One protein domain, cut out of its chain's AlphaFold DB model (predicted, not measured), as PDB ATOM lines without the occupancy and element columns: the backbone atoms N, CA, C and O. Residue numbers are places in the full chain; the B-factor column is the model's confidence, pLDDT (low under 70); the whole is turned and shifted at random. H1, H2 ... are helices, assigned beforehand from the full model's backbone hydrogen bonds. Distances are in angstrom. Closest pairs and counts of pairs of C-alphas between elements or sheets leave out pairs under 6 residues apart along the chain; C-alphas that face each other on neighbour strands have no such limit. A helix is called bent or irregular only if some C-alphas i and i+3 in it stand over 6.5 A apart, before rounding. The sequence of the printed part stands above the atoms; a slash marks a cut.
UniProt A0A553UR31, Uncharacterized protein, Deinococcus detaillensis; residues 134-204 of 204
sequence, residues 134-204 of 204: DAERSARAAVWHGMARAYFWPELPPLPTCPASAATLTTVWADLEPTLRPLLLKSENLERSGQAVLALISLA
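What this domain is: This is residues 134 to 204 of the 204 residues of an uncharacterized protein of Deinococcus detaillensis (UniProt A0A553UR31). Three helices make this domain: H2 and H3 form a helical hairpin, running opposite ways side by side, and H1, the longest helix, crosses one side of that pair at a steep tilt, packing on it with residues 144 to 152. A long link, residues 153 to 165, folds back from the end of H1 to the beginning of H2. The printed part has 71 residues with three named helices in the order H1, H2, H3 and no named strand; the class is all helix. The whole is compact, with a radius of gyration of the C-alphas of 11.7 A, and elongated in outline, spanning 37 by 24 by 18 A.

How they stand to each other: H1, residues 134 to 152, touches H2, residues 166 to 183, with residues 144 to 148 alone, and H2 touches H1 with residues 172 to 180 alone. Their closest C-alphas, those of Trp 144 and Leu 176, are 7.2 A apart. The two run the same way at a steep tilt of 64 degrees. H1 touches H3, residues 190 to 202, with residues 147 to 152 alone; the closest C-alphas, those of Tyr 151 and Ser 193, are 4.5 A apart. These two run opposite ways at a steep tilt of 50 degrees. H2 and H3 touch and form a helical hairpin, at a shallow tilt of 22 degrees, opposite ways; their closest C-alphas, those of Ala 166 and Ile 201, are 5.2 A apart. The helix packing is mostly crossed, but only just: of the three pairs that touch, one is at a shallow tilt. Every O i to N i+4 pair is within hydrogen-bond range in H3, against 13 of 15 in H1 and 10 of 14 in H2.

Where its parts are: H1 begins at C-alpha 134, (61.450, 37.747, 191.891), and measures 27.2 A from first to last C-alpha. It is irregular, with C-alphas 135 and 138 7.0 A apart. H2 begins at C-alpha 166, (58.802, 14.699, 192.527), and measures 24.8 A. It has a kink of 50 degrees near residue 177, and it is only just irregular, with C-alphas 179 and 182 6.8 A apart. H3 measures 18.5 A and ends at C-alpha 202, (53.889, 11.034, 193.604).

The domain as a whole: The two C-alphas farthest apart, those of Ala 135 and Ser 187, are 37.9 A from each other. The printed part has no cut and ends at Ala 204, the chain's last residue. The link from H1 to H2, 13 residues, is long; the link from H2 to H3, 6 residues, is short but not tight. The mean pLDDT of the printed part is 88.8, and residues 158 to 163, in the long link, are under 70.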
ATOM      1  N   ASP A 134      62.824  37.238 192.004       91.94
ATOM      2  CA  ASP A 134      61.450  37.747 191.891       91.94
ATOM      3  C   ASP A 134      60.590  36.943 190.900       91.94
ATOM      4  O   ASP A 134      59.461  36.566 191.212       91.94
ATOM      5  N   ALA A 135      61.185  36.555 189.768       91.50
ATOM      6  CA  ALA A 135      60.552  35.739 188.732       91.50
ATOM      7  C   ALA A 135      60.098  34.345 189.213       91.50
ATOM      8  O   ALA A 135      59.215  33.744 188.607       91.50
ATOM      9  N   GLU A 136      60.673  33.824 190.301       93.00
ATOM     10  CA  GLU A 136      60.359  32.492 190.835       93.00
ATOM     11  C   GLU A 136      59.329  32.524 191.971       93.00
ATOM     12  O   GLU A 136      58.736  31.494 192.302       93.00
ATOM     13  N   ARG A 137      59.082  33.694 192.576       94.69
ATOM     14  CA  ARG A 137      58.251  33.818 193.787       94.69
ATOM     15  C   ARG A 137      56.815  33.374 193.559       94.69
ATOM     16  O   ARG A 137      56.273  32.639 194.381       94.69
ATOM     17  N   SER A 138      56.221  33.782 192.439       93.81
ATOM     18  CA  SER A 138      54.837  33.431 192.101       93.81
ATOM     19  C   SER A 138      54.680  31.922 191.889       93.81
ATOM     20  O   SER A 138      53.802  31.292 192.482       93.81
ATOM     21  N   ALA A 139      55.606  31.310 191.141       91.62
ATOM     22  CA  ALA A 139      55.630  29.864 190.942       91.62
ATOM     23  C   ALA A 139      55.812  29.119 192.273       91.62
ATOM     24  O   ALA A 139      55.067  28.183 192.561       91.62
ATOM     25  N   ARG A 140      56.742  29.566 193.133       94.12
ATOM     26  CA  ARG A 140      56.940  28.973 194.462       94.12
ATOM     27  C   ARG A 140      55.681  29.064 195.323       94.12
ATOM     28  O   ARG A 140      55.299  28.067 195.932       94.12
ATOM     29  N   ALA A 141      55.036  30.227 195.361       95.25
ATOM     30  CA  ALA A 141      53.814  30.440 196.125       95.25
ATOM     31  C   ALA A 141      52.671  29.533 195.648       95.25
ATOM     32  O   ALA A 141      51.953  28.980 196.479       95.25
ATOM     33  N   ALA A 142      52.538  29.316 194.336       92.56
ATOM     34  CA  ALA A 142      51.546  28.401 193.772       92.56
ATOM     35  C   ALA A 142      51.797  26.939 194.183       92.56
ATOM     36  O   ALA A 142      50.861  26.247 194.589       92.56
ATOM     37  N   VAL A 143      53.054  26.478 194.154       92.88
ATOM     38  CA  VAL A 143      53.420  25.128 194.626       92.88
ATOM     39  C   VAL A 143      53.117  24.968 196.112       92.88
ATOM     40  O   VAL A 143      52.460  24.007 196.511       92.88
ATOM     41  N   TRP A 144      53.546  25.930 196.932       95.38
ATOM     42  CA  TRP A 144      53.254  25.921 198.362       95.38
ATOM     43  C   TRP A 144      51.756  25.954 198.649       95.38
ATOM     44  O   TRP A 144      51.306  25.251 199.546       95.38
ATOM     45  N   HIS A 145      50.972  26.717 197.885       94.19
ATOM     46  CA  HIS A 145      49.518  26.746 198.015       94.19
ATOM     47  C   HIS A 145      48.896  25.378 197.709       94.19
ATOM     48  O   HIS A 145      48.065  24.899 198.476       94.19
ATOM     49  N   GLY A 146      49.336  24.707 196.640       92.12
ATOM     50  CA  GLY A 146      48.886  23.351 196.323       92.12
ATOM     51  C   GLY A 146      49.198  22.344 197.432       92.12
ATOM     52  O   GLY A 146      48.322  21.573 197.821       92.12
ATOM     53  N   MET A 147      50.407  22.403 197.999       93.56
ATOM     54  CA  MET A 147      50.801  21.567 199.139       93.56
ATOM     55  C   MET A 147      50.002  21.897 200.402       93.56
ATOM     56  O   MET A 147      49.522  20.987 201.068       93.56
ATOM     57  N   ALA A 148      49.808  23.179 200.719       95.19
ATOM     58  CA  ALA A 148      49.024  23.607 201.874       95.19
ATOM     59  C   ALA A 148      47.558  23.161 201.756       95.19
ATOM     60  O   ALA A 148      46.988  22.679 202.732       95.19
ATOM     61  N   ARG A 149      46.963  23.238 200.555       93.75
ATOM     62  CA  ARG A 149      45.626  22.683 200.287       93.75
ATOM     63  C   ARG A 149      45.578  21.180 200.533       93.75
ATOM     64  O   ARG A 149      44.685  20.737 201.237       93.75
ATOM     65  N   ALA A 150      46.530  20.412 200.003       92.69
ATOM     66  CA  ALA A 150      46.577  18.968 200.244       92.69
ATOM     67  C   ALA A 150      46.778  18.633 201.735       92.69
ATOM     68  O   ALA A 150      46.219  17.658 202.229       92.69
ATOM     69  N   TYR A 151      47.542  19.455 202.457       94.94
ATOM     70  CA  TYR A 151      47.852  19.241 203.866       94.94
ATOM     71  C   TYR A 151      46.661  19.510 204.797       94.94
ATOM     72  O   TYR A 151      46.369  18.691 205.668       94.94
ATOM     73  N   PHE A 152      45.969  20.640 204.625       94.88
ATOM     74  CA  PHE A 152      44.840  21.017 205.485       94.88
ATOM     75  C   PHE A 152      43.497  20.462 205.000       94.88
ATOM     76  O   PHE A 152      42.623  20.231 205.827       94.88
ATOM     77  N   TRP A 153      43.342  20.201 203.695       92.19
ATOM     78  CA  TRP A 153      42.122  19.640 203.096       92.19
ATOM     79  C   TRP A 153      42.402  18.327 202.347       92.19
ATOM     80  O   TRP A 153      42.236  18.257 201.124       92.19
ATOM     81  N   PRO A 154      42.833  17.264 203.051       89.88
ATOM     82  CA  PRO A 154      43.246  16.004 202.430       89.88
ATOM     83  C   PRO A 154      42.100  15.252 201.729       89.88
ATOM     84  O   PRO A 154      42.339  14.302 200.988       89.88
ATOM     85  N   GLU A 155      40.848  15.626 201.986       87.00
ATOM     86  CA  GLU A 155      39.650  15.109 201.313       87.00
ATOM     87  C   GLU A 155      39.394  15.712 199.927       87.00
ATOM     88  O   GLU A 155      38.624  15.141 199.153       87.00
ATOM     89  N   LEU A 156      40.009  16.850 199.597       82.94
ATOM     90  CA  LEU A 156      39.845  17.465 198.285       82.94
ATOM     91  C   LEU A 156      40.785  16.820 197.258       82.94
ATOM     92  O   LEU A 156      41.907  16.437 197.593       82.94
ATOM     93  N   PRO A 157      40.370  16.731 195.980       75.50
ATOM     94  CA  PRO A 157      41.246  16.224 194.936       75.50
ATOM     95  C   PRO A 157      42.488  17.119 194.789       75.50
ATOM     96  O   PRO A 157      42.394  18.348 194.953       75.50
ATOM     97  N   PRO A 158      43.652  16.531 194.452       69.38
ATOM     98  CA  PRO A 158      44.864  17.297 194.209       69.38
ATOM     99  C   PRO A 158      44.643  18.281 193.054       69.38
ATOM    100  O   PRO A 158      43.899  18.002 192.111       69.38
ATOM    101  N   LEU A 159      45.280  19.453 193.133       68.31
ATOM    102  CA  LEU A 159      45.255  20.408 192.023       68.31
ATOM    103  C   LEU A 159      45.920  19.789 190.782       68.31
ATOM    104  O   LEU A 159      46.851  18.994 190.936       68.31
ATOM    105  N   PRO A 160      45.464  20.144 189.565       57.47
ATOM    106  CA  PRO A 160      46.057  19.644 188.333       57.47
ATOM    107  C   PRO A 160      47.567  19.915 188.304       57.47
ATOM    108  O   PRO A 160      48.027  20.978 188.719       57.47
ATOM    109  N   THR A 161      48.288  18.887 187.855       61.22
ATOM    110  CA  THR A 161      49.746  18.690 187.797       61.22
ATOM    111  C   THR A 161      50.611  19.936 187.999       61.22
ATOM    112  O   THR A 161      50.586  20.878 187.207       61.22
ATOM    113  N   CYS A 162      51.460  19.872 189.023       62.62
ATOM    114  CA  CYS A 162      52.563  20.801 189.215       62.62
ATOM    115  C   CYS A 162      53.686  20.484 188.207       62.62
ATOM    116  O   CYS A 162      54.080  19.325 188.116       62.62
ATOM    117  N   PRO A 163      54.249  21.464 187.477       66.88
ATOM    118  CA  PRO A 163      55.285  21.213 186.466       66.88
ATOM    119  C   PRO A 163      56.664  20.838 187.047       66.88
ATOM    120  O   PRO A 163      57.639  20.752 186.302       66.88
ATOM    121  N   ALA A 164      56.787  20.668 188.367       80.25
ATOM    122  CA  ALA A 164      58.046  20.366 189.040       80.25
ATOM    123  C   ALA A 164      58.178  18.868 189.333       80.25
ATOM    124  O   ALA A 164      57.209  18.228 189.717       80.25
ATOM    125  N   SER A 165      59.397  18.331 189.222       85.88
ATOM    126  CA  SER A 165      59.667  16.914 189.501       85.88
ATOM    127  C   SER A 165      59.352  16.518 190.951       85.88
ATOM    128  O   SER A 165      59.536  17.326 191.868       85.88
ATOM    129  N   ALA A 166      59.002  15.250 191.184       85.81
ATOM    130  CA  ALA A 166      58.802  14.699 192.527       85.81
ATOM    131  C   ALA A 166      59.978  14.973 193.492       85.81
ATOM    132  O   ALA A 166      59.761  15.296 194.664       85.81
ATOM    133  N   ALA A 167      61.228  14.913 193.013       86.38
ATOM    134  CA  ALA A 167      62.411  15.214 193.826       86.38
ATOM    135  C   ALA A 167      62.422  16.679 194.294       86.38
ATOM    136  O   ALA A 167      62.624  16.957 195.475       86.38
ATOM    137  N   THR A 168      62.128  17.615 193.385       88.50
ATOM    138  CA  THR A 168      61.999  19.043 193.708       88.50
ATOM    139  C   THR A 168      60.873  19.279 194.708       88.50
ATOM    140  O   THR A 168      61.064  19.987 195.695       88.50
ATOM    141  N   LEU A 169      59.707  18.669 194.482       90.56
ATOM    142  CA  LEU A 169      58.559  18.823 195.371       90.56
ATOM    143  C   LEU A 169      58.825  18.246 196.766       90.56
ATOM    144  O   LEU A 169      58.394  18.835 197.751       90.56
ATOM    145  N   THR A 170      59.590  17.159 196.867       92.75
ATOM    146  CA  THR A 170      60.013  16.586 198.154       92.75
ATOM    147  C   THR A 170      60.850  17.579 198.961       92.75
ATOM    148  O   THR A 170      60.574  17.795 200.139       92.75
ATOM    149  N   THR A 171      61.831  18.237 198.334       92.50
ATOM    150  CA  THR A 171      62.629  19.279 199.001       92.50
ATOM    151  C   THR A 171      61.763  20.468 199.408       92.50
ATOM    152  O   THR A 171      61.814  20.909 200.552       92.50
ATOM    153  N   VAL A 172      60.910  20.947 198.497       92.81
ATOM    154  CA  VAL A 172      60.005  22.072 198.768       92.81
ATOM    155  C   VAL A 172      59.058  21.762 199.932       92.81
ATOM    156  O   VAL A 172      58.788  22.645 200.746       92.81
ATOM    157  N   TRP A 173      58.574  20.523 200.031       94.94
ATOM    158  CA  TRP A 173      57.730  20.081 201.135       94.94
ATOM    159  C   TRP A 173      58.482  20.044 202.467       94.94
ATOM    160  O   TRP A 173      57.967  20.558 203.458       94.94
ATOM    161  N   ALA A 174      59.706  19.509 202.487       94.31
ATOM    162  CA  ALA A 174      60.533  19.457 203.693       94.31
ATOM    163  C   ALA A 174      60.799  20.852 204.293       94.31
ATOM    164  O   ALA A 174      60.837  21.003 205.514       94.31
ATOM    165  N   ASP A 175      60.918  21.876 203.443       92.38
ATOM    166  CA  ASP A 175      61.071  23.271 203.871       92.38
ATOM    167  C   ASP A 175      59.747  23.894 204.354       92.38
ATOM    168  O   ASP A 175      59.728  24.715 205.280       92.38
ATOM    169  N   LEU A 176      58.629  23.527 203.719       95.31
ATOM    170  CA  LEU A 176      57.306  24.100 203.976       95.31
ATOM    171  C   LEU A 176      56.650  23.532 205.241       95.31
ATOM    172  O   LEU A 176      56.118  24.296 206.051       95.31
ATOM    173  N   GLU A 177      56.678  22.209 205.416       96.06
ATOM    174  CA  GLU A 177      55.942  21.497 206.467       96.06
ATOM    175  C   GLU A 177      56.177  22.075 207.873       96.06
ATOM    176  O   GLU A 177      55.190  22.297 208.579       96.06
ATOM    177  N   PRO A 178      57.413  22.397 208.310       96.44
ATOM    178  CA  PRO A 178      57.642  22.931 209.652       96.44
ATOM    179  C   PRO A 178      56.915  24.255 209.924       96.44
ATOM    180  O   PRO A 178      56.654  24.579 211.082       96.44
ATOM    181  N   THR A 179      56.590  25.017 208.876       97.06
ATOM    182  CA  THR A 179      55.825  26.267 208.980       97.06
ATOM    183  C   THR A 179      54.323  26.003 209.106       97.06
ATOM    184  O   THR A 179      53.636  26.741 209.806       97.06
ATOM    185  N   LEU A 180      53.811  24.947 208.464       96.38
ATOM    186  CA  LEU A 180      52.381  24.615 208.455       96.38
ATOM    187  C   LEU A 180      51.963  23.719 209.623       96.38
ATOM    188  O   LEU A 180      50.866  23.875 210.152       96.38
ATOM    189  N   ARG A 181      52.834  22.802 210.058       95.25
ATOM    190  CA  ARG A 181      52.553  21.807 211.104       95.25
ATOM    191  C   ARG A 181      51.982  22.407 212.399       95.25
ATOM    192  O   ARG A 181      51.029  21.833 212.919       95.25
ATOM    193  N   PRO A 182      52.486  23.540 212.932       94.69
ATOM    194  CA  PRO A 182      51.930  24.135 214.151       94.69
ATOM    195  C   PRO A 182      50.493  24.660 214.007       94.69
ATOM    196  O   PRO A 182      49.867  24.962 215.018       94.69
ATOM    197  N   LEU A 183      49.988  24.794 212.775       94.06
ATOM    198  CA  LEU A 183      48.641  25.286 212.468       94.06
ATOM    199  C   LEU A 183      47.601  24.165 212.338       94.06
ATOM    200  O   LEU A 183      46.428  24.449 212.082       94.06
ATOM    201  N   LEU A 184      48.012  22.899 212.475       93.00
ATOM    202  CA  LEU A 184      47.062  21.798 212.545       93.00
ATOM    203  C   LEU A 184      46.226  21.903 213.822       93.00
ATOM    204  O   LEU A 184      46.741  22.090 214.928       93.00
ATOM    205  N   LEU A 185      44.917  21.744 213.663       89.88
ATOM    206  CA  LEU A 185      43.983  21.627 214.769       89.88
ATOM    207  C   LEU A 185      44.200  20.290 215.475       89.88
ATOM    208  O   LEU A 185      44.566  19.287 214.869       89.88
ATOM    209  N   LYS A 186      43.876  20.231 216.770       86.75
ATOM    210  CA  LYS A 186      43.960  18.980 217.548       86.75
ATOM    211  C   LYS A 186      43.098  17.846 216.978       86.75
ATOM    212  O   LYS A 186      43.367  16.685 217.260       86.75
ATOM    213  N   SER A 187      42.040  18.188 216.245       86.94
ATOM    214  CA  SER A 187      41.149  17.241 215.572       86.94
ATOM    215  C   SER A 187      41.716  16.692 214.262       86.94
ATOM    216  O   SER A 187      41.184  15.715 213.741       86.94
ATOM    217  N   GLU A 188      42.754  17.315 213.705       89.75
ATOM    218  CA  GLU A 188      43.346  16.917 212.432       89.75
ATOM    219  C   GLU A 188      44.439  15.870 212.643       89.75
ATOM    220  O   GLU A 188      45.207  15.906 213.607       89.75
ATOM    221  N   ASN A 189      44.506  14.903 211.729       91.12
ATOM    222  CA  ASN A 189      45.471  13.815 211.799       91.12
ATOM    223  C   ASN A 189      46.716  14.172 210.975       91.12
ATOM    224  O   ASN A 189      46.666  14.181 209.745       91.12
ATOM    225  N   LEU A 190      47.834  14.405 211.669       91.31
ATOM    226  CA  LEU A 190      49.126  14.748 211.069       91.31
ATOM    227  C   LEU A 190      49.590  13.736 210.011       91.31
ATOM    228  O   LEU A 190      50.079  14.139 208.957       91.31
ATOM    229  N   GLU A 191      49.432  12.436 210.267       90.62
ATOM    230  CA  GLU A 191      49.831  11.391 209.320       90.62
ATOM    231  C   GLU A 191      48.981  11.460 208.053       90.62
ATOM    232  O   GLU A 191      49.520  11.437 206.949       90.62
ATOM    233  N   ARG A 192      47.658  11.621 208.194       90.25
ATOM    234  CA  ARG A 192      46.742  11.755 207.052       90.25
ATOM    235  C   ARG A 192      47.066  12.994 206.214       90.25
ATOM    236  O   ARG A 192      47.128  12.888 204.991       90.25
ATOM    237  N   SER A 193      47.302  14.134 206.859       91.06
ATOM    238  CA  SER A 193      47.700  15.379 206.193       91.06
ATOM    239  C   SER A 193      49.023  15.225 205.439       91.06
ATOM    240  O   SER A 193      49.127  15.624 204.282       91.06
ATOM    241  N   GLY A 194      50.023  14.585 206.053       90.56
ATOM    242  CA  GLY A 194      51.300  14.298 205.398       90.56
ATOM    243  C   GLY A 194      51.154  13.357 204.197       90.56
ATOM    244  O   GLY A 194      51.701  13.630 203.130       90.56
ATOM    245  N   GLN A 195      50.365  12.287 204.331       90.94
ATOM    246  CA  GLN A 195      50.123  11.328 203.246       90.94
ATOM    247  C   GLN A 195      49.433  11.964 202.035       90.94
ATOM    248  O   GLN A 195      49.782  11.639 200.902       90.94
ATOM    249  N   ALA A 196      48.511  12.907 202.244       90.25
ATOM    250  CA  ALA A 196      47.873  13.628 201.143       90.25
ATOM    251  C   ALA A 196      48.883  14.452 200.322       90.25
ATOM    252  O   ALA A 196      48.817  14.471 199.090       90.25
ATOM    253  N   VAL A 197      49.867  15.075 200.978       90.94
ATOM    254  CA  VAL A 197      50.939  15.798 200.277       90.94
ATOM    255  C   VAL A 197      51.877  14.835 199.547       90.94
ATOM    256  O   VAL A 197      52.228  15.083 198.396       90.94
ATOM    257  N   LEU A 198      52.244  13.707 200.161       90.81
ATOM    258  CA  LEU A 198      53.083  12.688 199.513       90.81
ATOM    259  C   LEU A 198      52.401  12.061 198.288       90.81
ATOM    260  O   LEU A 198      53.060  11.803 197.278       90.81
ATOM    261  N   ALA A 199      51.082  11.864 198.344       88.00
ATOM    262  CA  ALA A 199      50.295  11.428 197.197       88.00
ATOM    263  C   ALA A 199      50.353  12.461 196.061       88.00
ATOM    264  O   ALA A 199      50.583  12.082 194.917       88.00
ATOM    265  N   LEU A 200      50.236  13.758 196.373       87.19
ATOM    266  CA  LEU A 200      50.397  14.835 195.391       87.19
ATOM    267  C   LEU A 200      51.800  14.845 194.765       87.19
ATOM    268  O   LEU A 200      51.920  14.996 193.554       87.19
ATOM    269  N   ILE A 201      52.853  14.650 195.563       88.88
ATOM    270  CA  ILE A 201      54.242  14.574 195.075       88.88
ATOM    271  C   ILE A 201      54.435  13.386 194.127       88.88
ATOM    272  O   ILE A 201      55.151  13.502 193.140       88.88
ATOM    273  N   SER A 202      53.781  12.259 194.407       86.88
ATOM    274  CA  SER A 202      53.889  11.034 193.604       86.88
ATOM    275  C   SER A 202      53.190  11.128 192.239       86.88
ATOM    276  O   SER A 202      53.393  10.261 191.395       86.88
ATOM    277  N   LEU A 203      52.353  12.150 192.028       84.38
ATOM    278  CA  LEU A 203      51.639  12.403 190.770       84.38
ATOM    279  C   LEU A 203      52.416  13.309 189.792       84.38
ATOM    280  O   LEU A 203      51.882  13.615 188.724       84.38
ATOM    281  N   ALA A 204      53.620  13.761 190.157       80.81
ATOM    282  CA  ALA A 204      54.449  14.697 189.393       80.81
ATOM    283  C   ALA A 204      55.665  14.017 188.746       80.81
ATOM    284  O   ALA A 204      55.935  14.312 187.561       80.81
TER     285      ALA A 204